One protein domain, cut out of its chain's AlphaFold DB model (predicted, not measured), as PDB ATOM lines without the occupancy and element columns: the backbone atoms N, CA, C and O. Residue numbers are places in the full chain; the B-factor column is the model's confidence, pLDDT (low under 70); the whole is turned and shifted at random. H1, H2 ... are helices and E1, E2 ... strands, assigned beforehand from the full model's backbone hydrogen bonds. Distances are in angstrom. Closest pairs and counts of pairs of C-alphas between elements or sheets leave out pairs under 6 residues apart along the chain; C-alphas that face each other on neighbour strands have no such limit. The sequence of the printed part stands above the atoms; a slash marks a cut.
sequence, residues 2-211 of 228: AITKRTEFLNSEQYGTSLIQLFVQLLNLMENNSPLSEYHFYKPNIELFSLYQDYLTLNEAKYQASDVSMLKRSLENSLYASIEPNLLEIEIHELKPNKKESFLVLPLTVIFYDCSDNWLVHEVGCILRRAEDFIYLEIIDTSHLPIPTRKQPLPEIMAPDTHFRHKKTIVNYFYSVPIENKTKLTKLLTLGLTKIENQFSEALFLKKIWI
ATOM      1  N   ALA A   2      92.162 -20.885  80.295       78.56
ATOM      2  CA  ALA A   2      92.511 -20.092  81.489       78.56
ATOM      3  C   ALA A   2      93.474 -20.817  82.454       78.56
ATOM      4  O   ALA A   2      94.490 -20.253  82.847       78.56
ATOM      5  N   ILE A   3      93.205 -22.095  82.759       82.38
ATOM      6  CA  ILE A   3      94.083 -22.947  83.584       82.38
ATOM      7  C   ILE A   3      95.492 -23.027  82.983       82.38
ATOM      8  O   ILE A   3      96.465 -22.807  83.687       82.38
ATOM      9  N   THR A   4      95.603 -23.282  81.678       83.75
ATOM     10  CA  THR A   4      96.888 -23.370  80.971       83.75
ATOM     11  C   THR A   4      97.678 -22.065  81.064       83.75
ATOM     12  O   THR A   4      98.824 -22.097  81.492       83.75
ATOM     13  N   LYS A   5      97.046 -20.917  80.765       80.94
ATOM     14  CA  LYS A   5      97.669 -19.585  80.880       80.94
ATOM     15  C   LYS A   5      98.179 -19.313  82.296       80.94
ATOM     16  O   LYS A   5      99.280 -18.799  82.469       80.94
ATOM     17  N   ARG A   6      97.381 -19.669  83.311       83.00
ATOM     18  CA  ARG A   6      97.782 -19.545  84.717       83.00
ATOM     19  C   ARG A   6      98.987 -20.428  85.024       83.00
ATOM     20  O   ARG A   6      99.959 -19.944  85.583       83.00
ATOM     21  N   THR A   7      98.947 -21.701  84.632       84.69
ATOM     22  CA  THR A   7     100.053 -22.644  84.843       84.69
ATOM     23  C   THR A   7     101.337 -22.186  84.151       84.69
ATOM     24  O   THR A   7     102.408 -22.292  84.738       84.69
ATOM     25  N   GLU A   8     101.254 -21.654  82.931       84.69
ATOM     26  CA  GLU A   8     102.404 -21.077  82.222       84.69
ATOM     27  C   GLU A   8     102.992 -19.886  82.984       84.69
ATOM     28  O   GLU A   8     104.203 -19.838  83.194       84.69
ATOM     29  N   PHE A   9     102.144 -18.966  83.462       81.81
ATOM     30  CA  PHE A   9     102.595 -17.825  84.258       81.81
ATOM     31  C   PHE A   9     103.267 -18.269  85.561       81.81
ATOM     32  O   PHE A   9     104.394 -17.853  85.816       81.81
ATOM     33  N   LEU A  10     102.634 -19.156  86.339       84.75
ATOM     34  CA  LEU A  10     103.170 -19.661  87.612       84.75
ATOM     35  C   LEU A  10     104.542 -20.340  87.469       84.75
ATOM     36  O   LEU A  10     105.334 -20.311  88.408       84.75
ATOM     37  N   ASN A  11     104.827 -20.937  86.308       85.44
ATOM     38  CA  ASN A  11     106.102 -21.598  86.013       85.44
ATOM     39  C   ASN A  11     107.129 -20.681  85.316       85.44
ATOM     40  O   ASN A  11     108.206 -21.145  84.949       85.44
ATOM     41  N   SER A  12     106.812 -19.402  85.104       84.19
ATOM     42  CA  SER A  12     107.723 -18.442  84.474       84.19
ATOM     43  C   SER A  12     108.669 -17.796  85.490       84.19
ATOM     44  O   SER A  12     108.287 -17.535  86.631       84.19
ATOM     45  N   GLU A  13     109.884 -17.436  85.063       81.69
ATOM     46  CA  GLU A  13     110.809 -16.638  85.894       81.69
ATOM     47  C   GLU A  13     110.206 -15.277  86.287       81.69
ATOM     48  O   GLU A  13     110.504 -14.727  87.347       81.69
ATOM     49  N   GLN A  14     109.298 -14.754  85.457       80.81
ATOM     50  CA  GLN A  14     108.621 -13.480  85.680       80.81
ATOM     51  C   GLN A  14     107.672 -13.510  86.893       80.81
ATOM     52  O   GLN A  14     107.411 -12.460  87.489       80.81
ATOM     53  N   TYR A  15     107.168 -14.684  87.288       82.31
ATOM     54  CA  TYR A  15     106.197 -14.814  88.377       82.31
ATOM     55  C   TYR A  15     106.735 -14.301  89.713       82.31
ATOM     56  O   TYR A  15     106.091 -13.478  90.367       82.31
ATOM     57  N   GLY A  16     107.940 -14.743  90.089       78.19
ATOM     58  CA  GLY A  16     108.568 -14.359  91.354       78.19
ATOM     59  C   GLY A  16     108.777 -12.848  91.445       78.19
ATOM     60  O   GLY A  16     108.388 -12.223  92.432       78.19
ATOM     61  N   THR A  17     109.306 -12.247  90.378       80.75
ATOM     62  CA  THR A  17     109.504 -10.794  90.282       80.75
ATOM     63  C   THR A  17     108.182 -10.037  90.393       80.75
ATOM     64  O   THR A  17     108.082  -9.093  91.177       80.75
ATOM     65  N   SER A  18     107.145 -10.487  89.677       78.88
ATOM     66  CA  SER A  18     105.825  -9.839  89.671       78.88
ATOM     67  C   SER A  18     105.151  -9.875  91.045       78.88
ATOM     68  O   SER A  18     104.561  -8.884  91.476       78.88
ATOM     69  N   LEU A  19     105.259 -10.996  91.767       79.56
ATOM     70  CA  LEU A  19     104.718 -11.107  93.122       79.56
ATOM     71  C   LEU A  19     105.462 -10.224  94.122       79.56
ATOM     72  O   LEU A  19     104.820  -9.573  94.943       79.56
ATOM     73  N   ILE A  20     106.796 -10.184  94.065       79.94
ATOM     74  CA  ILE A  20     107.584  -9.324  94.957       79.94
ATOM     75  C   ILE A  20     107.204  -7.860  94.728       79.94
ATOM     76  O   ILE A  20     106.910  -7.153  95.691       79.94
ATOM     77  N   GLN A  21     107.138  -7.422  93.469       77.44
ATOM     78  CA  GLN A  21     106.712  -6.063  93.130       77.44
ATOM     79  C   GLN A  21     105.309  -5.759  93.667       77.44
ATOM     80  O   GLN A  21     105.127  -4.736  94.328       77.44
ATOM     81  N   LEU A  22     104.351  -6.673  93.474       77.81
ATOM     82  CA  LEU A  22     102.998  -6.543  94.018       77.81
ATOM     83  C   LEU A  22     103.009  -6.395  95.548       77.81
ATOM     84  O   LEU A  22     102.379  -5.482  96.078       77.81
ATOM     85  N   PHE A  23     103.720  -7.261  96.275       77.44
ATOM     86  CA  PHE A  23     103.778  -7.190  97.739       77.44
ATOM     87  C   PHE A  23     104.399  -5.881  98.226       77.44
ATOM     88  O   PHE A  23     103.870  -5.251  99.141       77.44
ATOM     89  N   VAL A  24     105.489  -5.442  97.600       77.88
ATOM     90  CA  VAL A  24     106.168  -4.190  97.949       77.88
ATOM     91  C   VAL A  24     105.255  -2.985  97.665       77.88
ATOM     92  O   VAL A  24     105.171  -2.085  98.501       77.88
ATOM     93  N   GLN A  25     104.488  -2.996  96.568       71.06
ATOM     94  CA  GLN A  25     103.470  -1.973  96.283       71.06
ATOM     95  C   GLN A  25     102.323  -1.988  97.306       71.06
ATOM     96  O   GLN A  25     101.964  -0.938  97.840       71.06
ATOM     97  N   LEU A  26     101.779  -3.160  97.657       71.31
ATOM     98  CA  LEU A  26     100.718  -3.290  98.670       71.31
ATOM     99  C   LEU A  26     101.163  -2.780 100.050       71.31
ATOM    100  O   LEU A  26     100.375  -2.177 100.787       71.31
ATOM    101  N   LEU A  27     102.438  -2.983 100.385       71.50
ATOM    102  CA  LEU A  27     103.060  -2.477 101.609       71.50
ATOM    103  C   LEU A  27     103.419  -0.981 101.533       71.50
ATOM    104  O   LEU A  27     103.858  -0.421 102.534       71.50
ATOM    105  N   ASN A  28     103.166  -0.306 100.403       65.75
ATOM    106  CA  ASN A  28     103.554   1.085 100.121       65.75
ATOM    107  C   ASN A  28     105.071   1.315 100.236       65.75
ATOM    108  O   ASN A  28     105.520   2.398 100.603       65.75
ATOM    109  N   LEU A  29     105.857   0.277  99.950       69.94
ATOM    110  CA  LEU A  29     107.321   0.317  99.937       69.94
ATOM    111  C   LEU A  29     107.876   0.684  98.551       69.94
ATOM    112  O   LEU A  29     109.073   0.912  98.410       69.94
ATOM    113  N   MET A  30     107.012   0.738  97.535       67.38
ATOM    114  CA  MET A  30     107.335   1.156  96.175       67.38
ATOM    115  C   MET A  30     106.130   1.879  95.574       67.38
ATOM    116  O   MET A  30     104.994   1.424  95.718       67.38
ATOM    117  N   GLU A  31     106.381   3.006  94.913       62.09
ATOM    118  CA  GLU A  31     105.364   3.707  94.131       62.09
ATOM    119  C   GLU A  31     104.958   2.883  92.905       62.09
ATOM    120  O   GLU A  31     105.749   2.112  92.356       62.09
ATOM    121  N   ASN A  32     103.719   3.065  92.444       61.38
ATOM    122  CA  ASN A  32     103.275   2.473  91.191       61.38
ATOM    123  C   ASN A  32     103.814   3.296  90.009       61.38
ATOM    124  O   ASN A  32     103.110   4.139  89.459       61.38
ATOM    125  N   ASN A  33     105.077   3.061  89.657       53.88
ATOM    126  CA  ASN A  33     105.776   3.763  88.579       53.88
ATOM    127  C   ASN A  33     105.919   2.905  87.313       53.88
ATOM    128  O   ASN A  33     106.804   3.166  86.498       53.88
ATOM    129  N   SER A  34     105.068   1.888  87.137       57.25
ATOM    130  CA  SER A  34     105.148   1.010  85.971       57.25
ATOM    131  C   SER A  34     104.798   1.773  84.686       57.25
ATOM    132  O   SER A  34     103.665   2.251  84.548       57.25
ATOM    133  N   PRO A  35     105.735   1.919  83.728       57.62
ATOM    134  CA  PRO A  35     105.439   2.480  82.419       57.62
ATOM    135  C   PRO A  35     104.356   1.669  81.703       57.62
ATOM    136  O   PRO A  35     104.152   0.488  81.963       57.62
ATOM    137  N   LEU A  36     103.696   2.291  80.723       59.75
ATOM    138  CA  LEU A  36     102.650   1.656  79.909       59.75
ATOM    139  C   LEU A  36     103.073   0.307  79.302       59.75
ATOM    140  O   LEU A  36     102.242  -0.581  79.144       59.75
ATOM    141  N   SER A  37     104.361   0.147  78.993       58.47
ATOM    142  CA  SER A  37     104.953  -1.090  78.470       58.47
ATOM    143  C   SER A  37     104.953  -2.263  79.457       58.47
ATOM    144  O   SER A  37     105.101  -3.403  79.030       58.47
ATOM    145  N   GLU A  38     104.806  -1.998  80.756       61.62
ATOM    146  CA  GLU A  38     104.769  -3.001  81.830       61.62
ATOM    147  C   GLU A  38     103.338  -3.397  82.225       61.62
ATOM    148  O   GLU A  38     103.145  -4.303  83.036       61.62
ATOM    149  N   TYR A  39     102.313  -2.769  81.634       62.38
ATOM    150  CA  TYR A  39     100.925  -3.192  81.818       62.38
ATOM    151  C   TYR A  39     100.676  -4.490  81.050       62.38
ATOM    152  O   TYR A  39     100.257  -4.513  79.891       62.38
ATOM    153  N   HIS A  40     100.964  -5.600  81.718       62.81
ATOM    154  CA  HIS A  40     100.754  -6.933  81.184       62.81
ATOM    155  C   HIS A  40      99.263  -7.287  81.103       62.81
ATOM    156  O   HIS A  40      98.429  -6.827  81.884       62.81
ATOM    157  N   PHE A  41      98.934  -8.174  80.157       65.75
ATOM    158  CA  PHE A  41      97.607  -8.797  80.078       65.75
ATOM    159  C   PHE A  41      97.273  -9.562  81.367       65.75
ATOM    160  O   PHE A  41      96.134  -9.551  81.821       65.75
ATOM    161  N   TYR A  42      98.277 -10.214  81.958       72.06
ATOM    162  CA  TYR A  42      98.140 -10.875  83.245       72.06
ATOM    163  C   TYR A  42      98.325  -9.866  84.370       72.06
ATOM    164  O   TYR A  42      99.384  -9.252  84.466       72.06
ATOM    165  N   LYS A  43      97.319  -9.723  85.233       78.56
ATOM    166  CA  LYS A  43      97.365  -8.805  86.374       78.56
ATOM    167  C   LYS A  43      97.792  -9.567  87.626       78.56
ATOM    168  O   LYS A  43      96.985 -10.342  88.129       78.56
ATOM    169  N   PRO A  44      99.019  -9.390  88.154       75.12
ATOM    170  CA  PRO A  44      99.525 -10.231  89.244       75.12
ATOM    171  C   PRO A  44      98.662 -10.195  90.514       75.12
ATOM    172  O   PRO A  44      98.624 -11.164  91.267       75.12
ATOM    173  N   ASN A  45      97.926  -9.102  90.742       80.00
ATOM    174  CA  ASN A  45      97.018  -8.944  91.879       80.00
ATOM    175  C   ASN A  45      95.856  -9.954  91.912       80.00
ATOM    176  O   ASN A  45      95.309 -10.182  92.991       80.00
ATOM    177  N   ILE A  46      95.502 -10.602  90.796       87.50
ATOM    178  CA  ILE A  46      94.479 -11.663  90.795       87.50
ATOM    179  C   ILE A  46      94.918 -12.897  91.588       87.50
ATOM    180  O   ILE A  46      94.067 -13.615  92.106       87.50
ATOM    181  N   GLU A  47      96.225 -13.121  91.769       86.81
ATOM    182  CA  GLU A  47      96.724 -14.246  92.573       86.81
ATOM    183  C   GLU A  47      96.384 -14.107  94.059       86.81
ATOM    184  O   GLU A  47      96.315 -15.105  94.782       86.81
ATOM    185  N   LEU A  48      96.068 -12.891  94.519       87.81
ATOM    186  CA  LEU A  48      95.543 -12.686  95.867       87.81
ATOM    187  C   LEU A  48      94.233 -13.453  96.078       87.81
ATOM    188  O   LEU A  48      93.964 -13.886  97.196       87.81
ATOM    189  N   PHE A  49      93.433 -13.685  95.029       92.38
ATOM    190  CA  PHE A  49      92.202 -14.470  95.143       92.38
ATOM    191  C   PHE A  49      92.474 -15.910  95.580       92.38
ATOM    192  O   PHE A  49      91.709 -16.445  96.380       92.38
ATOM    193  N   SER A  50      93.567 -16.527  95.123       89.19
ATOM    194  CA  SER A  50      93.970 -17.858  95.594       89.19
ATOM    195  C   SER A  50      94.395 -17.831  97.063       89.19
ATOM    196  O   SER A  50      93.930 -18.661  97.839       89.19
ATOM    197  N   LEU A  51      95.161 -16.819  97.482       89.50
ATOM    198  CA  LEU A  51      95.530 -16.648  98.894       89.50
ATOM    199  C   LEU A  51      94.301 -16.449  99.795       89.50
ATOM    200  O   LEU A  51      94.240 -16.992 100.899       89.50
ATOM    201  N   TYR A  52      93.292 -15.706  99.331       91.69
ATOM    202  CA  TYR A  52      92.039 -15.545 100.070       91.69
ATOM    203  C   TYR A  52      91.238 -16.851 100.162       91.69
ATOM    204  O   TYR A  52      90.627 -17.105 101.199       91.69
ATOM    205  N   GLN A  53      91.263 -17.709  99.137       93.62
ATOM    206  CA  GLN A  53      90.635 -19.036  99.210       93.62
ATOM    207  C   GLN A  53      91.312 -19.943 100.248       93.62
ATOM    208  O   GLN A  53      90.621 -20.639 101.005       93.62
ATOM    209  N   ASP A  54      92.641 -19.902 100.333       92.38
ATOM    210  CA  ASP A  54      93.397 -20.626 101.360       92.38
ATOM    211  C   ASP A  54      93.081 -20.075 102.752       92.38
ATOM    212  O   ASP A  54      92.795 -20.834 103.682       92.38
ATOM    213  N   TYR A  55      93.023 -18.746 102.887       93.31
ATOM    214  CA  TYR A  55      92.634 -18.089 104.132       93.31
ATOM    215  C   TYR A  55      91.239 -18.517 104.606       93.31
ATOM    216  O   TYR A  55      91.074 -18.833 105.787       93.31
ATOM    217  N   LEU A  56      90.252 -18.564 103.703       93.56
ATOM    218  CA  LEU A  56      88.898 -19.042 104.006       93.56
ATOM    219  C   LEU A  56      88.912 -20.494 104.491       93.56
ATOM    220  O   LEU A  56      88.244 -20.812 105.470       93.56
ATOM    221  N   THR A  57      89.715 -21.349 103.855       92.12
ATOM    222  CA  THR A  57      89.850 -22.766 104.231       92.12
ATOM    223  C   THR A  57      90.441 -22.916 105.637       92.12
ATOM    224  O   THR A  57      89.928 -23.677 106.451       92.12
ATOM    225  N   LEU A  58      91.480 -22.143 105.965       93.56
ATOM    226  CA  LEU A  58      92.124 -22.178 107.284       93.56
ATOM    227  C   LEU A  58      91.269 -21.560 108.402       93.56
ATOM    228  O   LEU A  58      91.522 -21.804 109.581       93.56
ATOM    229  N   ASN A  59      90.287 -20.728 108.051       93.00
ATOM    230  CA  ASN A  59      89.505 -19.940 109.001       93.00
ATOM    231  C   ASN A  59      87.996 -20.188 108.881       93.00
ATOM    232  O   ASN A  59      87.222 -19.341 109.318       93.00
ATOM    233  N   GLU A  60      87.562 -21.327 108.336       90.00
ATOM    234  CA  GLU A  60      86.145 -21.623 108.065       90.00
ATOM    235  C   GLU A  60      85.248 -21.415 109.299       90.00
ATOM    236  O   GLU A  60      84.182 -20.805 109.214       90.00
ATOM    237  N   ALA A  61      85.741 -21.779 110.489       89.50
ATOM    238  CA  ALA A  61      85.051 -21.564 111.762       89.50
ATOM    239  C   ALA A  61      84.748 -20.085 112.093       89.50
ATOM    240  O   ALA A  61      83.858 -19.817 112.897       89.50
ATOM    241  N   LYS A  62      85.452 -19.115 111.495       90.38
ATOM    242  CA  LYS A  62      85.176 -17.672 111.655       90.38
ATOM    243  C   LYS A  62      84.062 -17.172 110.732       90.38
ATOM    244  O   LYS A  62      83.557 -16.073 110.939       90.38
ATOM    245  N   TYR A  63      83.674 -17.969 109.739       86.62
ATOM    246  CA  TYR A  63      82.713 -17.610 108.697       86.62
ATOM    247  C   TYR A  63      81.412 -18.414 108.794       86.62
ATOM    248  O   TYR A  63      80.699 -18.535 107.808       86.62
ATOM    249  N   GLN A  64      81.060 -18.925 109.979       76.50
ATOM    250  CA  GLN A  64      79.880 -19.785 110.194       76.50
ATOM    251  C   GLN A  64      78.548 -19.187 109.707       76.50
ATOM    252  O   GLN A  64      77.616 -19.928 109.414       76.50
ATOM    253  N   ALA A  65      78.441 -17.857 109.629       77.88
ATOM    254  CA  ALA A  65      77.254 -17.160 109.131       77.88
ATOM    255  C   ALA A  65      77.208 -17.004 107.596       77.88
ATOM    256  O   ALA A  65      76.237 -16.457 107.073       77.88
ATOM    257  N   SER A  66      78.243 -17.453 106.886       84.75
ATOM    258  CA  SER A  66      78.398 -17.315 105.439       84.75
ATOM    259  C   SER A  66      78.602 -18.670 104.773       84.75
ATOM    260  O   SER A  66      79.185 -19.595 105.334       84.75
ATOM    261  N   ASP A  67      78.160 -18.770 103.524       92.12
ATOM    262  CA  ASP A  67      78.451 -19.919 102.673       92.12
ATOM    263  C   ASP A  67      79.903 -19.834 102.170       92.12
ATOM    264  O   ASP A  67      80.207 -19.190 101.162       92.12
ATOM    265  N   VAL A  68      80.820 -20.467 102.906       93.25
ATOM    266  CA  VAL A  68      82.259 -20.472 102.593       93.25
ATOM    267  C   VAL A  68      82.547 -21.135 101.247       93.25
ATOM    268  O   VAL A  68      83.437 -20.686 100.523       93.25
ATOM    269  N   SER A  69      81.771 -22.152 100.862       93.81
ATOM    270  CA  SER A  69      81.901 -22.789  99.549       93.81
ATOM    271  C   SER A  69      81.585 -21.796  98.428       93.81
ATOM    272  O   SER A  69      82.358 -21.666  97.474       93.81
ATOM    273  N   MET A  70      80.508 -21.021  98.581       95.50
ATOM    274  CA  MET A  70      80.139 -19.977  97.625       95.50
ATOM    275  C   MET A  70      81.157 -18.833  97.585       95.50
ATOM    276  O   MET A  70      81.489 -18.374  96.495       95.50
ATOM    277  N   LEU A  71      81.703 -18.411  98.733       95.69
ATOM    278  CA  LEU A  71      82.780 -17.412  98.777       95.69
ATOM    279  C   LEU A  71      84.006 -17.866  97.976       95.69
ATOM    280  O   LEU A  71      84.536 -17.100  97.169       95.69
ATOM    281  N   LYS A  72      84.434 -19.120  98.171       96.06
ATOM    282  CA  LYS A  72      85.565 -19.698  97.434       96.06
ATOM    283  C   LYS A  72      85.282 -19.752  95.935       96.06
ATOM    284  O   LYS A  72      86.115 -19.293  95.158       96.06
ATOM    285  N   ARG A  73      84.085 -20.201  95.538       96.50
ATOM    286  CA  ARG A  73      83.669 -20.220  94.127       96.50
ATOM    287  C   ARG A  73      83.629 -18.816  93.517       96.50
ATOM    288  O   ARG A  73      84.105 -18.631  92.407       96.50
ATOM    289  N   SER A  74      83.128 -17.811  94.231       97.56
ATOM    290  CA  SER A  74      83.133 -16.422  93.749       97.56
ATOM    291  C   SER A  74      84.553 -15.901  93.501       97.56
ATOM    292  O   SER A  74      84.801 -15.253  92.485       97.56
ATOM    293  N   LEU A  75      85.509 -16.219  94.382       97.06
ATOM    294  CA  LEU A  75      86.927 -15.878  94.192       97.06
ATOM    295  C   LEU A  75      87.555 -16.629  93.009       97.06
ATOM    296  O   LEU A  75      88.314 -16.043  92.241       97.06
ATOM    297  N   GLU A  76      87.228 -17.908  92.843       95.81
ATOM    298  CA  GLU A  76      87.691 -18.733  91.725       95.81
ATOM    299  C   GLU A  76      87.157 -18.218  90.378       95.81
ATOM    300  O   GLU A  76      87.925 -17.999  89.438       95.81
ATOM    301  N   ASN A  77      85.863 -17.913  90.306       96.75
ATOM    302  CA  ASN A  77      85.231 -17.353  89.114       96.75
ATOM    303  C   ASN A  77      85.803 -15.963  88.785       96.75
ATOM    304  O   ASN A  77      86.066 -15.655  87.623       96.75
ATOM    305  N   SER A  78      86.080 -15.147  89.809       96.62
ATOM    306  CA  SER A  78      86.761 -13.848  89.670       96.62
ATOM    307  C   SER A  78      88.159 -13.987  89.062       96.62
ATOM    308  O   SER A  78      88.516 -13.250  88.138       96.62
ATOM    309  N   LEU A  79      88.939 -14.962  89.542       94.38
ATOM    310  CA  LEU A  79      90.270 -15.277  89.024       94.38
ATOM    311  C   LEU A  79      90.207 -15.674  87.546       94.38
ATOM    312  O   LEU A  79      90.893 -15.081  86.710       94.38
ATOM    313  N   TYR A  80      89.361 -16.645  87.201       93.00
ATOM    314  CA  TYR A  80      89.309 -17.157  85.834       93.00
ATOM    315  C   TYR A  80      88.697 -16.171  84.839       93.00
ATOM    316  O   TYR A  80      89.215 -16.065  83.726       93.00
ATOM    317  N   ALA A  81      87.681 -15.398  85.233       93.12
ATOM    318  CA  ALA A  81      87.136 -14.330  84.394       93.12
ATOM    319  C   ALA A  81      88.158 -13.215  84.130       93.12
ATOM    320  O   ALA A  81      88.146 -12.617  83.054       93.12
ATOM    321  N   SER A  82      89.069 -12.961  85.075       91.50
ATOM    322  CA  SER A  82      90.147 -11.981  84.894       91.50
ATOM    323  C   SER A  82      91.234 -12.475  83.927       91.50
ATOM    324  O   SER A  82      91.806 -11.674  83.193       91.50
ATOM    325  N   ILE A  83      91.503 -13.786  83.885       88.88
ATOM    326  CA  ILE A  83      92.491 -14.406  82.974       88.88
ATOM    327  C   ILE A  83      91.913 -14.622  81.567       88.88
ATOM    328  O   ILE A  83      92.616 -14.498  80.556       88.88
ATOM    329  N   GLU A  84      90.638 -14.998  81.493       90.25
ATOM    330  CA  GLU A  84      89.923 -15.289  80.256       90.25
ATOM    331  C   GLU A  84      88.623 -14.472  80.206       90.25
ATOM    332  O   GLU A  84      87.558 -14.974  80.574       90.25
ATOM    333  N   PRO A  85      88.685 -13.221  79.708       88.50
ATOM    334  CA  PRO A  85      87.540 -12.308  79.702       88.50
ATOM    335  C   PRO A  85      86.313 -12.815  78.936       88.50
ATOM    336  O   PRO A  85      85.212 -12.313  79.142       88.50
ATOM    337  N   ASN A  86      86.480 -13.821  78.071       89.00
ATOM    338  CA  ASN A  86      85.380 -14.491  77.375       89.00
ATOM    339  C   ASN A  86      84.455 -15.275  78.325       89.00
ATOM    340  O   ASN A  86      83.301 -15.521  77.982       89.00
ATOM    341  N   LEU A  87      84.928 -15.648  79.519       92.88
ATOM    342  CA  LEU A  87      84.102 -16.295  80.544       92.88
ATOM    343  C   LEU A  87      83.159 -15.303  81.236       92.88
ATOM    344  O   LEU A  87      82.152 -15.709  81.806       92.88
ATOM    345  N   LEU A  88      83.440 -13.999  81.155       94.12
ATOM    346  CA  LEU A  88      82.773 -12.994  81.977       94.12
ATOM    347  C   LEU A  88      81.247 -12.956  81.791       94.12
ATOM    348  O   LEU A  88      80.522 -12.757  82.763       94.12
ATOM    349  N   GLU A  89      80.732 -13.171  80.576       93.56
ATOM    350  CA  GLU A  89      79.276 -13.175  80.355       93.56
ATOM    351  C   GLU A  89      78.571 -14.315  81.091       93.56
ATOM    352  O   GLU A  89      77.463 -14.131  81.612       93.56
ATOM    353  N   ILE A  90      79.219 -15.481  81.109       94.56
ATOM    354  CA  ILE A  90      78.746 -16.681  81.795       94.56
ATOM    355  C   ILE A  90      78.788 -16.412  83.295       94.56
ATOM    356  O   ILE A  90      77.767 -16.542  83.964       94.56
ATOM    357  N   GLU A  91      79.913 -15.915  83.804       96.25
ATOM    358  CA  GLU A  91      80.075 -15.666  85.236       96.25
ATOM    359  C   GLU A  91      79.091 -14.620  85.777       96.25
ATOM    360  O   GLU A  91      78.489 -14.810  86.834       96.25
ATOM    361  N   ILE A  92      78.834 -13.540  85.027       95.38
ATOM    362  CA  ILE A  92      77.814 -12.549  85.403       95.38
ATOM    363  C   ILE A  92      76.411 -13.175  85.399       95.38
ATOM    364  O   ILE A  92      75.565 -12.812  86.220       95.38
ATOM    365  N   HIS A  93      76.137 -14.111  84.485       93.31
ATOM    366  CA  HIS A  93      74.860 -14.822  84.443       93.31
ATOM    367  C   HIS A  93      74.668 -15.760  85.645       93.31
ATOM    368  O   HIS A  93      73.548 -15.863  86.156       93.31
ATOM    369  N   GLU A  94      75.741 -16.405  86.110       94.94
ATOM    370  CA  GLU A  94      75.705 -17.361  87.222       94.94
ATOM    371  C   GLU A  94      75.545 -16.715  88.607       94.94
ATOM    372  O   GLU A  94      75.157 -17.412  89.556       94.94
ATOM    373  N   LEU A  95      75.780 -15.400  88.725       96.62
ATOM    374  CA  LEU A  95      75.578 -14.649  89.966       96.62
ATOM    375  C   LEU A  95      74.190 -14.924  90.564       96.62
ATOM    376  O   LEU A  95      73.159 -14.839  89.888       96.62
ATOM    377  N   LYS A  96      74.160 -15.240  91.861       96.19
ATOM    378  CA  LYS A  96      72.933 -15.519  92.612       96.19
ATOM    379  C   LYS A  96      72.318 -14.205  93.110       96.19
ATOM    380  O   LYS A  96      72.992 -13.466  93.830       96.19
ATOM    381  N   PRO A  97      71.049 -13.907  92.767       95.69
ATOM    382  CA  PRO A  97      70.384 -12.688  93.216       95.69
ATOM    383  C   PRO A  97      70.371 -12.558  94.741       95.69
ATOM    384  O   PRO A  97      70.038 -13.511  95.447       95.69
ATOM    385  N   ASN A  98      70.702 -11.366  95.237       93.44
ATOM    386  CA  ASN A  98      70.622 -10.976  96.648       93.44
ATOM    387  C   ASN A  98      71.439 -11.867  97.610       93.44
ATOM    388  O   ASN A  98      71.167 -11.900  98.812       93.44
ATOM    389  N   LYS A  99      72.457 -12.578  97.104       94.88
ATOM    390  CA  LYS A  99      73.409 -13.355  97.913       94.88
ATOM    391  C   LYS A  99      74.724 -12.600  98.041       94.88
ATOM    392  O   LYS A  99      75.363 -12.298  97.038       94.88
ATOM    393  N   LYS A 100      75.136 -12.300  99.276       92.12
ATOM    394  CA  LYS A 100      76.362 -11.530  99.547       92.12
ATOM    395  C   LYS A 100      77.618 -12.303  99.151       92.12
ATOM    396  O   LYS A 100      78.590 -11.696  98.714       92.12
ATOM    397  N   GLU A 101      77.567 -13.623  99.285       95.56
ATOM    398  CA  GLU A 101      78.642 -14.553  98.964       95.56
ATOM    399  C   GLU A 101      78.793 -14.786  97.455       95.56
ATOM    400  O   GLU A 101      79.816 -15.317  97.032       95.56
ATOM    401  N   SER A 102      77.809 -14.373  96.642       97.38
ATOM    402  CA  SER A 102      77.845 -14.478  95.182       97.38
ATOM    403  C   SER A 102      78.265 -13.149  94.559       97.38
ATOM    404  O   SER A 102      77.494 -12.186  94.522       97.38
ATOM    405  N   PHE A 103      79.504 -13.091  94.080       97.69
ATOM    406  CA  PHE A 103      80.089 -11.876  93.520       97.69
ATOM    407  C   PHE A 103      81.159 -12.191  92.470       97.69
ATOM    408  O   PHE A 103      81.658 -13.310  92.394       97.69
ATOM    409  N   LEU A 104      81.547 -11.168  91.707       97.75
ATOM    410  CA  LEU A 104      82.789 -11.163  90.931       97.75
ATOM    411  C   LEU A 104      83.638  -9.962  91.334       97.75
ATOM    412  O   LEU A 104      83.103  -8.868  91.483       97.75
ATOM    413  N   VAL A 105      84.944 -10.159  91.484       96.19
ATOM    414  CA  VAL A 105      85.933  -9.093  91.667       96.19
ATOM    415  C   VAL A 105      86.842  -9.068  90.447       96.19
ATOM    416  O   VAL A 105      87.510 -10.048  90.140       96.19
ATOM    417  N   LEU A 106      86.872  -7.940  89.748       94.00
ATOM    418  CA  LEU A 106      87.628  -7.763  88.515       94.00
ATOM    419  C   LEU A 106      88.625  -6.614  88.691       94.00
ATOM    420  O   LEU A 106      88.202  -5.502  89.019       94.00
ATOM    421  N   PRO A 107      89.926  -6.830  88.458       90.06
ATOM    422  CA  PRO A 107      90.877  -5.740  88.329       90.06
ATOM    423  C   PRO A 107      90.825  -5.195  86.904       90.06
ATOM    424  O   PRO A 107      91.235  -5.855  85.953       90.06
ATOM    425  N   LEU A 108      90.299  -3.986  86.748       87.38
ATOM    426  CA  LEU A 108      90.111  -3.348  85.451       87.38
ATOM    427  C   LEU A 108      91.218  -2.331  85.200       87.38
ATOM    428  O   LEU A 108      91.509  -1.501  86.056       87.38
ATOM    429  N   THR A 109      91.769  -2.334  83.992       82.69
ATOM    430  CA  THR A 109      92.518  -1.189  83.475       82.69
ATOM    431  C   THR A 109      91.557  -0.199  82.835       82.69
ATOM    432  O   THR A 109      90.669  -0.567  82.069       82.69
ATOM    433  N   VAL A 110      91.748   1.073  83.160       77.69
ATOM    434  CA  VAL A 110      91.003   2.207  82.634       77.69
ATOM    435  C   VAL A 110      91.971   3.112  81.897       77.69
ATOM    436  O   VAL A 110      92.945   3.589  82.476       77.69
ATOM    437  N   ILE A 111      91.657   3.395  80.637       74.25
ATOM    438  CA  ILE A 111      92.352   4.408  79.849       74.25
ATOM    439  C   ILE A 111      91.526   5.695  79.855       74.25
ATOM    440  O   ILE A 111      90.316   5.682  79.597       74.25
ATOM    441  N   PHE A 112      92.176   6.820  80.137       67.81
ATOM    442  CA  PHE A 112      91.557   8.141  80.081       67.81
ATOM    443  C   PHE A 112      92.526   9.193  79.543       67.81
ATOM    444  O   PHE A 112      93.712   8.941  79.352       67.81
ATOM    445  N   TYR A 113      91.986  10.368  79.243       63.38
ATOM    446  CA  TYR A 113      92.726  11.487  78.681       63.38
ATOM    447  C   TYR A 113      92.855  12.583  79.732       63.38
ATOM    448  O   TYR A 113      91.858  12.925  80.382       63.38
ATOM    449  N   ASP A 114      94.061  13.110  79.917       59.84
ATOM    450  CA  ASP A 114      94.259  14.290  80.750       59.84
ATOM    451  C   ASP A 114      94.004  15.588  79.966       59.84
ATOM    452  O   ASP A 114      93.724  15.588  78.766       59.84
ATOM    453  N   CYS A 115      94.066  16.726  80.660       53.00
ATOM    454  CA  CYS A 115      93.840  18.040  80.045       53.00
ATOM    455  C   CYS A 115      94.983  18.475  79.104       53.00
ATOM    456  O   CYS A 115      94.871  19.523  78.469       53.00
ATOM    457  N   SER A 116      96.071  17.706  79.056       59.50
ATOM    458  CA  SER A 116      97.280  17.955  78.266       59.50
ATOM    459  C   SER A 116      97.339  17.067  77.026       59.50
ATOM    460  O   SER A 116      98.392  16.940  76.405       59.50
ATOM    461  N   ASP A 117      96.218  16.447  76.673       64.94
ATOM    462  CA  ASP A 117      96.101  15.545  75.545       64.94
ATOM    463  C   ASP A 117      96.986  14.278  75.644       64.94
ATOM    464  O   ASP A 117      97.284  13.626  74.632       64.94
ATOM    465  N   ASN A 118      97.344  13.878  76.868       66.06
ATOM    466  CA  ASN A 118      98.084  12.652  77.138       66.06
ATOM    467  C   ASN A 118      97.148  11.519  77.557       66.06
ATOM    468  O   ASN A 118      96.196  11.689  78.323       66.06
ATOM    469  N   TRP A 119      97.457  10.323  77.063       69.25
ATOM    470  CA  TRP A 119      96.803   9.108  77.511       69.25
ATOM    471  C   TRP A 119      97.364   8.674  78.859       69.25
ATOM    472  O   TRP A 119      98.567   8.465  79.001       69.25
ATOM    473  N   LEU A 120      96.468   8.497  79.823       69.12
ATOM    474  CA  LEU A 120      96.762   7.970  81.143       69.12
ATOM    475  C   LEU A 120      96.059   6.635  81.338       69.12
ATOM    476  O   LEU A 120      94.996   6.364  80.772       69.12
ATOM    477  N   VAL A 121      96.687   5.805  82.159       74.25
ATOM    478  CA  VAL A 121      96.258   4.444  82.447       74.25
ATOM    479  C   VAL A 121      96.211   4.280  83.947       74.25
ATOM    480  O   VAL A 121      97.107   4.733  84.655       74.25
ATOM    481  N   HIS A 122      95.136   3.668  84.420       75.75
ATOM    482  CA  HIS A 122      94.899   3.474  85.839       75.75
ATOM    483  C   HIS A 122      94.202   2.145  86.089       75.75
ATOM    484  O   HIS A 122      93.360   1.729  85.293       75.75
ATOM    485  N   GLU A 123      94.533   1.481  87.190       79.56
ATOM    486  CA  GLU A 123      93.852   0.255  87.602       79.56
ATOM    487  C   GLU A 123      92.812   0.546  88.679       79.56
ATOM    488  O   GLU A 123      93.078   1.227  89.667       79.56
ATOM    489  N   VAL A 124      91.621  -0.016  88.501       81.94
ATOM    490  CA  VAL A 124      90.530   0.053  89.473       81.94
ATOM    491  C   VAL A 124      90.054  -1.353  89.812       81.94
ATOM    492  O   VAL A 124      90.057  -2.250  88.967       81.94
ATOM    493  N   GLY A 125      89.605  -1.550  91.046       87.81
ATOM    494  CA  GLY A 125      88.837  -2.739  91.404       87.81
ATOM    495  C   GLY A 125      87.385  -2.579  90.964       87.81
ATOM    496  O   GLY A 125      86.841  -1.481  91.015       87.81
ATOM    497  N   CYS A 126      86.733  -3.657  90.552       92.31
ATOM    498  CA  CYS A 126      85.301  -3.685  90.273       92.31
ATOM    499  C   CYS A 126      84.676  -4.885  90.974       92.31
ATOM    500  O   CYS A 126      85.112  -6.011  90.756       92.31
ATOM    501  N   ILE A 127      83.659  -4.655  91.802       95.50
ATOM    502  CA  ILE A 127      82.872  -5.715  92.429       95.50
ATOM    503  C   ILE A 127      81.495  -5.745  91.777       95.50
ATOM    504  O   ILE A 127      80.773  -4.748  91.803       95.50
ATOM    505  N   LEU A 128      81.117  -6.897  91.231       96.94
ATOM    506  CA  LEU A 128      79.786  -7.151  90.697       96.94
ATOM    507  C   LEU A 128      78.981  -8.020  91.653       96.94
ATOM    508  O   LEU A 128      79.466  -9.040  92.144       96.94
ATOM    509  N   ARG A 129      77.717  -7.649  91.853       96.75
ATOM    510  CA  ARG A 129      76.712  -8.457  92.553       96.75
ATOM    511  C   ARG A 129      75.390  -8.388  91.809       96.75
ATOM    512  O   ARG A 129      75.102  -7.404  91.132       96.75
ATOM    513  N   ARG A 130      74.557  -9.412  91.961       93.88
ATOM    514  CA  ARG A 130      73.241  -9.461  91.321       93.88
ATOM    515  C   ARG A 130      72.123  -9.147  92.318       93.88
ATOM    516  O   ARG A 130      72.072  -9.730  93.397       93.88
ATOM    517  N   ALA A 131      71.228  -8.247  91.931       90.69
ATOM    518  CA  ALA A 131      69.872  -8.092  92.464       90.69
ATOM    519  C   ALA A 131      68.879  -8.844  91.561       90.69
ATOM    520  O   ALA A 131      69.288  -9.404  90.548       90.69
ATOM    521  N   GLU A 132      67.583  -8.848  91.876       88.19
ATOM    522  CA  GLU A 132      66.588  -9.503  91.004       88.19
ATOM    523  C   GLU A 132      66.658  -8.982  89.558       88.19
ATOM    524  O   GLU A 132      67.013  -9.742  88.652       88.19
ATOM    525  N   ASP A 133      66.465  -7.673  89.378       90.75
ATOM    526  CA  ASP A 133      66.378  -7.036  88.054       90.75
ATOM    527  C   ASP A 133      67.623  -6.229  87.659       90.75
ATOM    528  O   ASP A 133      67.689  -5.647  86.573       90.75
ATOM    529  N   PHE A 134      68.636  -6.185  88.529       92.88
ATOM    530  CA  PHE A 134      69.807  -5.328  88.361       92.88
ATOM    531  C   PHE A 134      71.114  -6.064  88.636       92.88
ATOM    532  O   PHE A 134      71.194  -6.964  89.468       92.88
ATOM    533  N   ILE A 135      72.175  -5.607  87.985       92.69
ATOM    534  CA  ILE A 135      73.557  -5.884  88.358       92.69
ATOM    535  C   ILE A 135      74.076  -4.638  89.073       92.69
ATOM    536  O   ILE A 135      74.063  -3.539  88.515       92.69
ATOM    537  N   TYR A 136      74.507  -4.805  90.318       92.44
ATOM    538  CA  TYR A 136      75.204  -3.777  91.077       92.44
ATOM    539  C   TYR A 136      76.693  -3.838  90.774       92.44
ATOM    540  O   TYR A 136      77.280  -4.921  90.774       92.44
ATOM    541  N   LEU A 137      77.287  -2.671  90.552       91.38
ATOM    542  CA  LEU A 137      78.719  -2.506  90.366       91.38
ATOM    543  C   LEU A 137      79.258  -1.506  91.375       91.38
ATOM    544  O   LEU A 137      78.709  -0.415  91.520       91.38
ATOM    545  N   GLU A 138      80.357  -1.872  92.017       89.81
ATOM    546  CA  GLU A 138      81.161  -1.003  92.869       89.81
ATOM    547  C   GLU A 138      82.566  -0.901  92.271       89.81
ATOM    548  O   GLU A 138      83.298  -1.889  92.225       89.81
ATOM    549  N   ILE A 139      82.936   0.284  91.786       86.50
ATOM    550  CA  ILE A 139      84.275   0.579  91.272       86.50
ATOM    551  C   ILE A 139      85.095   1.206  92.389       86.50
ATOM    552  O   ILE A 139      84.734   2.276  92.867       86.50
ATOM    553  N   ILE A 140      86.195   0.563  92.759       84.31
ATOM    554  CA  ILE A 140      87.121   0.956  93.820       84.31
ATOM    555  C   ILE A 140      88.345   1.600  93.168       84.31
ATOM    556  O   ILE A 140      89.121   0.927  92.485       84.31
ATOM    557  N   ASP A 141      88.515   2.901  93.371       77.31
ATOM    558  CA  ASP A 141      89.525   3.712  92.692       77.31
ATOM    559  C   ASP A 141      90.541   4.283  93.692       77.31
ATOM    560  O   ASP A 141      90.187   5.023  94.608       77.31
ATOM    561  N   THR A 142      91.817   3.942  93.517       72.00
ATOM    562  CA  THR A 142      92.922   4.368  94.391       72.00
ATOM    563  C   THR A 142      93.725   5.547  93.831       72.00
ATOM    564  O   THR A 142      94.716   5.932  94.442       72.00
ATOM    565  N   SER A 143      93.319   6.150  92.702       61.50
ATOM    566  CA  SER A 143      94.094   7.199  92.003       61.50
ATOM    567  C   SER A 143      94.205   8.531  92.746       61.50
ATOM    568  O   SER A 143      94.892   9.431  92.269       61.50
ATOM    569  N   HIS A 144      93.504   8.704  93.871       57.53
ATOM    570  CA  HIS A 144      93.395   9.972  94.602       57.53
ATOM    571  C   HIS A 144      92.776  11.136  93.799       57.53
ATOM    572  O   HIS A 144      92.643  12.237  94.332       57.53
ATOM    573  N   LEU A 145      92.367  10.916  92.543       53.19
ATOM    574  CA  LEU A 145      91.796  11.926  91.659       53.19
ATOM    575  C   LEU A 145      90.285  11.689  91.523       53.19
ATOM    576  O   LEU A 145      89.864  10.855  90.718       53.19
ATOM    577  N   PRO A 146      89.434  12.412  92.276       50.75
ATOM    578  CA  PRO A 146      87.995  12.312  92.091       50.75
ATOM    579  C   PRO A 146      87.643  12.753  90.669       50.75
ATOM    580  O   PRO A 146      87.998  13.849  90.228       50.75
ATOM    581  N   ILE A 147      86.940  11.890  89.938       54.50
ATOM    582  CA  ILE A 147      86.499  12.184  88.576       54.50
ATOM    583  C   ILE A 147      85.125  12.857  88.665       54.50
ATOM    584  O   ILE A 147      84.151  12.179  89.003       54.50
ATOM    585  N   PRO A 148      85.002  14.163  88.340       47.91
ATOM    586  CA  PRO A 148      83.772  14.929  88.580       47.91
ATOM    587  C   PRO A 148      82.546  14.413  87.816       47.91
ATOM    588  O   PRO A 148      81.416  14.712  88.181       47.91
ATOM    589  N   THR A 149      82.765  13.653  86.739       51.44
ATOM    590  CA  THR A 149      81.715  13.128  85.858       51.44
ATOM    591  C   THR A 149      81.119  11.797  86.323       51.44
ATOM    592  O   THR A 149      80.101  11.376  85.777       51.44
ATOM    593  N   ARG A 150      81.701  11.121  87.325       56.53
ATOM    594  CA  ARG A 150      81.159   9.864  87.867       56.53
ATOM    595  C   ARG A 150      80.182  10.155  89.013       56.53
ATOM    596  O   ARG A 150      80.419  11.057  89.812       56.53
ATOM    597  N   LYS A 151      79.093   9.376  89.120       50.59
ATOM    598  CA  LYS A 151      78.146   9.460  90.251       50.59
ATOM    599  C   LYS A 151      78.909   9.242  91.565       50.59
ATOM    600  O   LYS A 151      79.331   8.124  91.847       50.59
ATOM    601  N   GLN A 152      79.085  10.305  92.345       55.69
ATOM    602  CA  GLN A 152      79.592  10.240  93.716       55.69
ATOM    603  C   GLN A 152      78.462   9.795  94.649       55.69
ATOM    604  O   GLN A 152      77.392  10.404  94.592       55.69
ATOM    605  N   PRO A 153      78.664   8.800  95.526       49.53
ATOM    606  CA  PRO A 153      77.662   8.504  96.542       49.53
ATOM    607  C   PRO A 153      78.144   8.639  97.986       49.53
ATOM    608  O   PRO A 153      77.354   8.341  98.873       49.53
ATOM    609  N   LEU A 154      79.359   9.122  98.277       43.59
ATOM    610  CA  LEU A 154      79.736   9.402  99.666       43.59
ATOM    611  C   LEU A 154      80.438  10.758  99.818       43.59
ATOM    612  O   LEU A 154      81.387  11.028  99.080       43.59
ATOM    613  N   PRO A 155      79.991  11.611 100.762       44.41
ATOM    614  CA  PRO A 155      80.759  12.780 101.163       44.41
ATOM    615  C   PRO A 155      82.094  12.322 101.758       44.41
ATOM    616  O   PRO A 155      82.162  11.269 102.397       44.41
ATOM    617  N   GLU A 156      83.146  13.118 101.553       44.34
ATOM    618  CA  GLU A 156      84.425  12.946 102.242       44.34
ATOM    619  C   GLU A 156      84.152  12.747 103.738       44.34
ATOM    620  O   GLU A 156      83.658  13.652 104.415       44.34
ATOM    621  N   ILE A 157      84.453  11.559 104.268       42.81
ATOM    622  CA  ILE A 157      84.481  11.363 105.715       42.81
ATOM    623  C   ILE A 157      85.690  12.163 106.186       42.81
ATOM    624  O   ILE A 157      86.828  11.699 106.115       42.81
ATOM    625  N   MET A 158      85.444  13.412 106.580       36.81
ATOM    626  CA  MET A 158      86.470  14.294 107.107       36.81
ATOM    627  C   MET A 158      87.060  13.626 108.348       36.81
ATOM    628  O   MET A 158      86.427  13.584 109.402       36.81
ATOM    629  N   ALA A 159      88.276  13.090 108.224       40.09
ATOM    630  CA  ALA A 159      89.050  12.717 109.393       40.09
ATOM    631  C   ALA A 159      89.166  13.975 110.282       40.09
ATOM    632  O   ALA A 159      89.509  15.047 109.765       40.09
ATOM    633  N   PRO A 160      88.861  13.881 111.589       41.44
ATOM    634  CA  PRO A 160      88.750  15.039 112.478       41.44
ATOM    635  C   PRO A 160      90.076  15.784 112.689       41.44
ATOM    636  O   PRO A 160      90.080  16.872 113.255       41.44
ATOM    637  N   ASP A 161      91.189  15.233 112.208       43.66
ATOM    638  CA  ASP A 161      92.526  15.753 112.435       43.66
ATOM    639  C   ASP A 161      93.231  16.066 111.102       43.66
ATOM    640  O   ASP A 161      93.385  15.215 110.218       43.66
ATOM    641  N   THR A 162      93.633  17.327 110.930       47.06
ATOM    642  CA  THR A 162      94.150  17.871 109.663       47.06
ATOM    643  C   THR A 162      95.475  17.242 109.237       47.06
ATOM    644  O   THR A 162      95.761  17.207 108.043       47.06
ATOM    645  N   HIS A 163      96.241  16.677 110.176       43.66
ATOM    646  CA  HIS A 163      97.504  15.981 109.898       43.66
ATOM    647  C   HIS A 163      97.322  14.601 109.241       43.66
ATOM    648  O   HIS A 163      98.252  14.091 108.616       43.66
ATOM    649  N   PHE A 164      96.129  13.999 109.329       41.00
ATOM    650  CA  PHE A 164      95.830  12.692 108.725       41.00
ATOM    651  C   PHE A 164      95.125  12.790 107.366       41.00
ATOM    652  O   PHE A 164      94.903  11.764 106.723       41.00
ATOM    653  N   ARG A 165      94.834  14.004 106.874       42.59
ATOM    654  CA  ARG A 165      94.147  14.235 105.587       42.59
ATOM    655  C   ARG A 165      94.902  13.709 104.358       42.59
ATOM    656  O   ARG A 165      94.301  13.559 103.304       42.59
ATOM    657  N   HIS A 166      96.188  13.383 104.489       42.62
ATOM    658  CA  HIS A 166      97.002  12.794 103.419       42.62
ATOM    659  C   HIS A 166      96.972  11.256 103.374       42.62
ATOM    660  O   HIS A 166      97.661  10.658 102.550       42.62
ATOM    661  N   LYS A 167      96.218  10.579 104.252       45.72
ATOM    662  CA  LYS A 167      96.244   9.112 104.352       45.72
ATOM    663  C   LYS A 167      94.981   8.464 103.775       45.72
ATOM    664  O   LYS A 167      93.983   8.315 104.466       45.72
ATOM    665  N   LYS A 168      95.139   7.993 102.529       51.81
ATOM    666  CA  LYS A 168      94.294   7.062 101.750       51.81
ATOM    667  C   LYS A 168      92.870   7.535 101.453       51.81
ATOM    668  O   LYS A 168      91.974   7.386 102.272       51.81
ATOM    669  N   THR A 169      92.630   7.939 100.210       58.12
ATOM    670  CA  THR A 169      91.275   8.232  99.725       58.12
ATOM    671  C   THR A 169      90.948   7.327  98.550       58.12
ATOM    672  O   THR A 169      91.069   7.701  97.388       58.12
ATOM    673  N   ILE A 170      90.594   6.088  98.887       66.81
ATOM    674  CA  ILE A 170      89.905   5.179  97.975       66.81
ATOM    675  C   ILE A 170      88.550   5.819  97.649       66.81
ATOM    676  O   ILE A 170      87.803   6.160  98.567       66.81
ATOM    677  N   VAL A 171      88.237   6.000  96.369       69.69
ATOM    678  CA  VAL A 171      86.949   6.529  95.908       69.69
ATOM    679  C   VAL A 171      86.122   5.383  95.342       69.69
ATOM    680  O   VAL A 171      86.540   4.737  94.382       69.69
ATOM    681  N   ASN A 172      84.934   5.157  95.906       75.38
ATOM    682  CA  ASN A 172      84.018   4.131  95.419       75.38
ATOM    683  C   ASN A 172      82.905   4.753  94.568       75.38
ATOM    684  O   ASN A 172      82.210   5.674  95.006       75.38
ATOM    685  N   TYR A 173      82.700   4.216  93.368       78.75
ATOM    686  CA  TYR A 173      81.611   4.595  92.469       78.75
ATOM    687  C   TYR A 173      80.616   3.447  92.354       78.75
ATOM    688  O   TYR A 173      81.010   2.309  92.111       78.75
ATOM    689  N   PHE A 174      79.326   3.744  92.494       82.06
ATOM    690  CA  PHE A 174      78.279   2.727  92.524       82.06
ATOM    691  C   PHE A 174      77.331   2.892  91.341       82.06
ATOM    692  O   PHE A 174      76.843   3.991  91.061       82.06
ATOM    693  N   TYR A 175      77.047   1.780  90.671       84.94
ATOM    694  CA  TYR A 175      76.162   1.726  89.517       84.94
ATOM    695  C   TYR A 175      75.153   0.592  89.675       84.94
ATOM    696  O   TYR A 175      75.457  -0.468  90.222       84.94
ATOM    697  N   SER A 176      73.955   0.816  89.146       87.88
ATOM    698  CA  SER A 176      72.913  -0.197  89.006       87.88
ATOM    699  C   SER A 176      72.588  -0.310  87.527       87.88
ATOM    700  O   SER A 176      72.154   0.663  86.910       87.88
ATOM    701  N   VAL A 177      72.836  -1.481  86.954       87.88
ATOM    702  CA  VAL A 177      72.637  -1.753  85.530       87.88
ATOM    703  C   VAL A 177      71.461  -2.715  85.387       87.88
ATOM    704  O   VAL A 177      71.528  -3.803  85.957       87.88
ATOM    705  N   PRO A 178      70.394  -2.358  84.652       90.19
ATOM    706  CA  PRO A 178      69.297  -3.281  84.367       90.19
ATOM    707  C   PRO A 178      69.811  -4.585  83.747       90.19
ATOM    708  O   PRO A 178      70.699  -4.549  82.891       90.19
ATOM    709  N   ILE A 179      69.261  -5.731  84.153       89.06
ATOM    710  CA  ILE A 179      69.748  -7.056  83.728       89.06
ATOM    711  C   ILE A 179      69.707  -7.255  82.203       89.06
ATOM    712  O   ILE A 179      70.572  -7.920  81.636       89.06
ATOM    713  N   GLU A 180      68.763  -6.612  81.518       90.44
ATOM    714  CA  GLU A 180      68.664  -6.546  80.051       90.44
ATOM    715  C   GLU A 180      69.921  -5.961  79.379       90.44
ATOM    716  O   GLU A 180      70.269  -6.338  78.262       90.44
ATOM    717  N   ASN A 181      70.663  -5.102  80.083       89.25
ATOM    718  CA  ASN A 181      71.899  -4.489  79.598       89.25
ATOM    719  C   ASN A 181      73.154  -5.321  79.918       89.25
ATOM    720  O   ASN A 181      74.269  -4.861  79.648       89.25
ATOM    721  N   LYS A 182      73.005  -6.548  80.447       89.25
ATOM    722  CA  LYS A 182      74.119  -7.436  80.826       89.25
ATOM    723  C   LYS A 182      75.153  -7.582  79.714       89.25
ATOM    724  O   LYS A 182      76.328  -7.364  79.961       89.25
ATOM    725  N   THR A 183      74.744  -7.897  78.487       89.00
ATOM    726  CA  THR A 183      75.695  -8.124  77.384       89.00
ATOM    727  C   THR A 183      76.491  -6.861  77.038       89.00
ATOM    728  O   THR A 183      77.681  -6.942  76.733       89.00
ATOM    729  N   LYS A 184      75.875  -5.672  77.126       87.38
ATOM    730  CA  LYS A 184      76.588  -4.396  76.948       87.38
ATOM    731  C   LYS A 184      77.584  -4.168  78.084       87.38
ATOM    732  O   LYS A 184      78.721  -3.784  77.821       87.38
ATOM    733  N   LEU A 185      77.173  -4.444  79.321       89.25
ATOM    734  CA  LEU A 185      78.045  -4.349  80.486       89.25
ATOM    735  C   LEU A 185      79.244  -5.298  80.376       89.25
ATOM    736  O   LEU A 185      80.373  -4.860  80.575       89.25
ATOM    737  N   THR A 186      79.018  -6.561  80.007       91.31
ATOM    738  CA  THR A 186      80.091  -7.540  79.809       91.31
ATOM    739  C   THR A 186      81.112  -7.017  78.810       91.31
ATOM    740  O   THR A 186      82.294  -7.000  79.123       91.31
ATOM    741  N   LYS A 187      80.672  -6.518  77.646       88.12
ATOM    742  CA  LYS A 187      81.584  -5.960  76.633       88.12
ATOM    743  C   LYS A 187      82.458  -4.840  77.201       88.12
ATOM    744  O   LYS A 187      83.660  -4.838  76.959       88.12
ATOM    745  N   LEU A 188      81.876  -3.924  77.979       85.81
ATOM    746  CA  LEU A 188      82.618  -2.828  78.615       85.81
ATOM    747  C   LEU A 188      83.656  -3.335  79.622       85.81
ATOM    748  O   LEU A 188      84.799  -2.887  79.612       85.81
ATOM    749  N   LEU A 189      83.283  -4.290  80.473       90.50
ATOM    750  CA  LEU A 189      84.196  -4.860  81.466       90.50
ATOM    751  C   LEU A 189      85.304  -5.692  80.811       90.50
ATOM    752  O   LEU A 189      86.460  -5.595  81.214       90.50
ATOM    753  N   THR A 190      84.973  -6.449  79.761       89.50
ATOM    754  CA  THR A 190      85.940  -7.198  78.955       89.50
ATOM    755  C   THR A 190      86.999  -6.273  78.368       89.50
ATOM    756  O   THR A 190      88.170  -6.634  78.408       89.50
ATOM    757  N   LEU A 191      86.641  -5.067  77.898       84.75
ATOM    758  CA  LEU A 191      87.644  -4.095  77.442       84.75
ATOM    759  C   LEU A 191      88.676  -3.825  78.541       84.75
ATOM    760  O   LEU A 191      89.865  -3.999  78.284       84.75
ATOM    761  N   GLY A 192      88.235  -3.528  79.767       85.19
ATOM    762  CA  GLY A 192      89.122  -3.263  80.907       85.19
ATOM    763  C   GLY A 192      89.987  -4.450  81.356       85.19
ATOM    764  O   GLY A 192      90.995  -4.244  82.031       85.19
ATOM    765  N   LEU A 193      89.631  -5.678  80.968       86.88
ATOM    766  CA  LEU A 193      90.408  -6.898  81.227       86.88
ATOM    767  C   LEU A 193      91.316  -7.304  80.054       86.88
ATOM    768  O   LEU A 193      92.158  -8.186  80.190       86.88
ATOM    769  N   THR A 194      91.134  -6.703  78.877       80.81
ATOM    770  CA  THR A 194      91.933  -7.029  77.689       80.81
ATOM    771  C   THR A 194      93.237  -6.242  77.630       80.81
ATOM    772  O   THR A 194      93.435  -5.258  78.343       80.81
ATOM    773  N   LYS A 195      94.119  -6.682  76.723       74.38
ATOM    774  CA  LYS A 195      95.349  -5.988  76.338       74.38
ATOM    775  C   LYS A 195      95.110  -4.498  76.105       74.38
ATOM    776  O   LYS A 195      94.132  -4.109  75.460       74.38
ATOM    777  N   ILE A 196      96.030  -3.679  76.598       74.50
ATOM    778  CA  ILE A 196      95.879  -2.227  76.593       74.50
ATOM    779  C   ILE A 196      95.782  -1.655  75.174       74.50
ATOM    780  O   ILE A 196      95.046  -0.703  74.932       74.50
ATOM    781  N   GLU A 197      96.429  -2.294  74.200       74.06
ATOM    782  CA  GLU A 197      96.388  -1.929  72.784       74.06
ATOM    783  C   GLU A 197      94.977  -2.061  72.187       74.06
ATOM    784  O   GLU A 197      94.568  -1.242  71.355       74.06
ATOM    785  N   ASN A 198      94.203  -3.053  72.643       75.75
ATOM    786  CA  ASN A 198      92.814  -3.234  72.219       75.75
ATOM    787  C   ASN A 198      91.936  -2.108  72.776       75.75
ATOM    788  O   ASN A 198      91.119  -1.540  72.051       75.75
ATOM    789  N   GLN A 199      92.155  -1.740  74.042       74.25
ATOM    790  CA  GLN A 199      91.464  -0.618  74.679       74.25
ATOM    791  C   GLN A 199      91.798   0.712  73.992       74.25
ATOM    792  O   GLN A 199      90.899   1.505  73.721       74.25
ATOM    793  N   PHE A 200      93.072   0.943  73.650       72.75
ATOM    794  CA  PHE A 200      93.501   2.126  72.900       72.75
ATOM    795  C   PHE A 200      92.848   2.210  71.523       72.75
ATOM    796  O   PHE A 200      92.394   3.283  71.130       72.75
ATOM    797  N   SER A 201      92.784   1.093  70.797       74.44
ATOM    798  CA  SER A 201      92.167   1.040  69.468       74.44
ATOM    799  C   SER A 201      90.682   1.411  69.525       74.44
ATOM    800  O   SER A 201      90.224   2.243  68.738       74.44
ATOM    801  N   GLU A 202      89.961   0.873  70.511       71.56
ATOM    802  CA  GLU A 202      88.548   1.180  70.747       71.56
ATOM    803  C   GLU A 202      88.346   2.641  71.190       71.56
ATOM    804  O   GLU A 202      87.507   3.363  70.647       71.56
ATOM    805  N   ALA A 203      89.169   3.132  72.121       68.50
ATOM    806  CA  ALA A 203      89.105   4.514  72.592       68.50
ATOM    807  C   ALA A 203      89.434   5.525  71.476       68.50
ATOM    808  O   ALA A 203      88.787   6.570  71.370       68.50
ATOM    809  N   LEU A 204      90.395   5.212  70.599       69.94
ATOM    810  CA  LEU A 204      90.722   6.016  69.415       69.94
ATOM    811  C   LEU A 204      89.585   6.020  68.390       69.94
ATOM    812  O   LEU A 204      89.292   7.071  67.813       69.94
ATOM    813  N   PHE A 205      88.938   4.874  68.163       68.62
ATOM    814  CA  PHE A 205      87.768   4.772  67.292       68.62
ATOM    815  C   PHE A 205      86.622   5.655  67.801       68.62
ATOM    816  O   PHE A 205      86.107   6.498  67.062       68.62
ATOM    817  N   LEU A 206      86.304   5.562  69.095       63.09
ATOM    818  CA  LEU A 206      85.288   6.402  69.726       63.09
ATOM    819  C   LEU A 206      85.682   7.890  69.715       63.09
ATOM    820  O   LEU A 206      84.845   8.737  69.407       63.09
ATOM    821  N   LYS A 207      86.956   8.235  69.951       61.81
ATOM    822  CA  LYS A 207      87.455   9.620  69.831       61.81
ATOM    823  C   LYS A 207      87.227  10.179  68.421       61.81
ATOM    824  O   LYS A 207      86.745  11.302  68.288       61.81
ATOM    825  N   LYS A 208      87.511   9.401  67.370       60.53
ATOM    826  CA  LYS A 208      87.278   9.813  65.971       60.53
ATOM    827  C   LYS A 208      85.797  10.050  65.672       60.53
ATOM    828  O   LYS A 208      85.473  11.018  64.991       60.53
ATOM    829  N   ILE A 209      84.913   9.216  66.221       55.16
ATOM    830  CA  ILE A 209      83.459   9.361  66.055       55.16
ATOM    831  C   ILE A 209      82.925  10.595  66.791       55.16
ATOM    832  O   ILE A 209      82.046  11.275  66.278       55.16
ATOM    833  N   TRP A 210      83.455  10.929  67.970       46.75
ATOM    834  CA  TRP A 210      82.950  12.055  68.771       46.75
ATOM    835  C   TRP A 210      83.535  13.423  68.374       46.75
ATOM    836  O   TRP A 210      82.933  14.456  68.676       46.75
ATOM    837  N   ILE A 211      84.682  13.452  67.684       46.91
ATOM    838  CA  ILE A 211      85.303  14.689  67.169       46.91
ATOM    839  C   ILE A 211      84.600  15.213  65.895       46.91
ATOM    840  O   ILE A 211      84.775  16.375  65.532       46.91
TER     841      ILE A 211
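Overview. This is residues 2 to 211 of the 228 residues of an uncharacterized protein of Enterococcus durans (UniProt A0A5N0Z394). A strongly twisted sheet of four strands has helices H6 and H7 packed over one face, while H5 packs beside edge strand E1 and pairs side by side with H3. H1 and H2 make a corner away from the sheet beyond these two helices, and a long loop reaches out from the sheet, with residues 160 to 165 sticking out; H8 sticks out with its residues 204 to 210. The printed part has 210 residues, with eight named helices and four named strands in the order H1 H2 H3 H4 H5 H6 E1 E2 E3 E4 H7 H8, a mixed class. The sheet, E1 E2 E3 E4, is antiparallel throughout. The whole is compact, with a radius of gyration of the C-alphas of 18.3 A and spans of 52 by 47 by 43 A.

Along the chain. E1 is residues 104 to 113, 27.6 A long; E2, 119 to 130, 33.0 A, bends by 53 degrees at residue 123; E3 is 134 to 141 and E4 171 to 178. H5, residues 68 to 83, and H3, residues 44 to 58, each measure 22.9 A. H6 is residues 85 to 94, H7 179 to 193 and H8 196 to 210. H1, residues 2 to 10, begins at C-alpha 2 (92.511, -20.092, 81.489); H2 is 13 to 26 and H4 60 to 63. C-alpha 210 of H8 is at (82.950, 12.055, 68.771).

Arrangement. The sheet is a meander, each strand the antiparallel neighbour of the one before, and each pair a hairpin. Within hydrogen-bond range are N 106 and O 126, 2.8 A, N 127 and O 138, 2.8 A, and N 137 and O 175, 2.9 A. H7, 6.9 A in height over the sheet, lies over E4 and runs along it at 10 degrees on the local plane. H6 is on the same face and touches H7, Pro 85 to Thr 190 being the closest C-alphas at 5.4 A. H5, the hub, stands at the sheet's level; its closest C-alpha pair with E1 is Ser 78 and Leu 104, 5.0 A. H5 touches H3 at a shallow tilt of 14 degrees, opposite ways, closest at C-alphas 72 and 53, 5.4 A. With residues 80 to 83 alone H5 touches H1, about perpendicular at 80 degrees, closest at C-alphas 83 and 2, 5.9 A. H2 touches H3 with residues 18 to 22 alone, closest at C-alphas 18 and 44, 6.3 A. H4 is close to H5 but not clearly touching. H8 only grazes the sheet. Every O i to N i+4 pair is within range in H1, H5 and H8; H2 has 9 of 10, H3 8 of 11, H6 4 of 6 and H7 9 of 11, and H4 is too short for one.

Size, cuts and confidence. The C-alphas of Ala 61 and Ile 211, the two farthest apart, are 57.5 A from each other. The printed part has no cut. The links H2 to H3 and E3 to E4 are long, with 17 and 29 residues. Mean pLDDT of the printed part is 78.0; residues 28 to 41, 112 to 120, 143 to 171 and 203 to 211 are under 70.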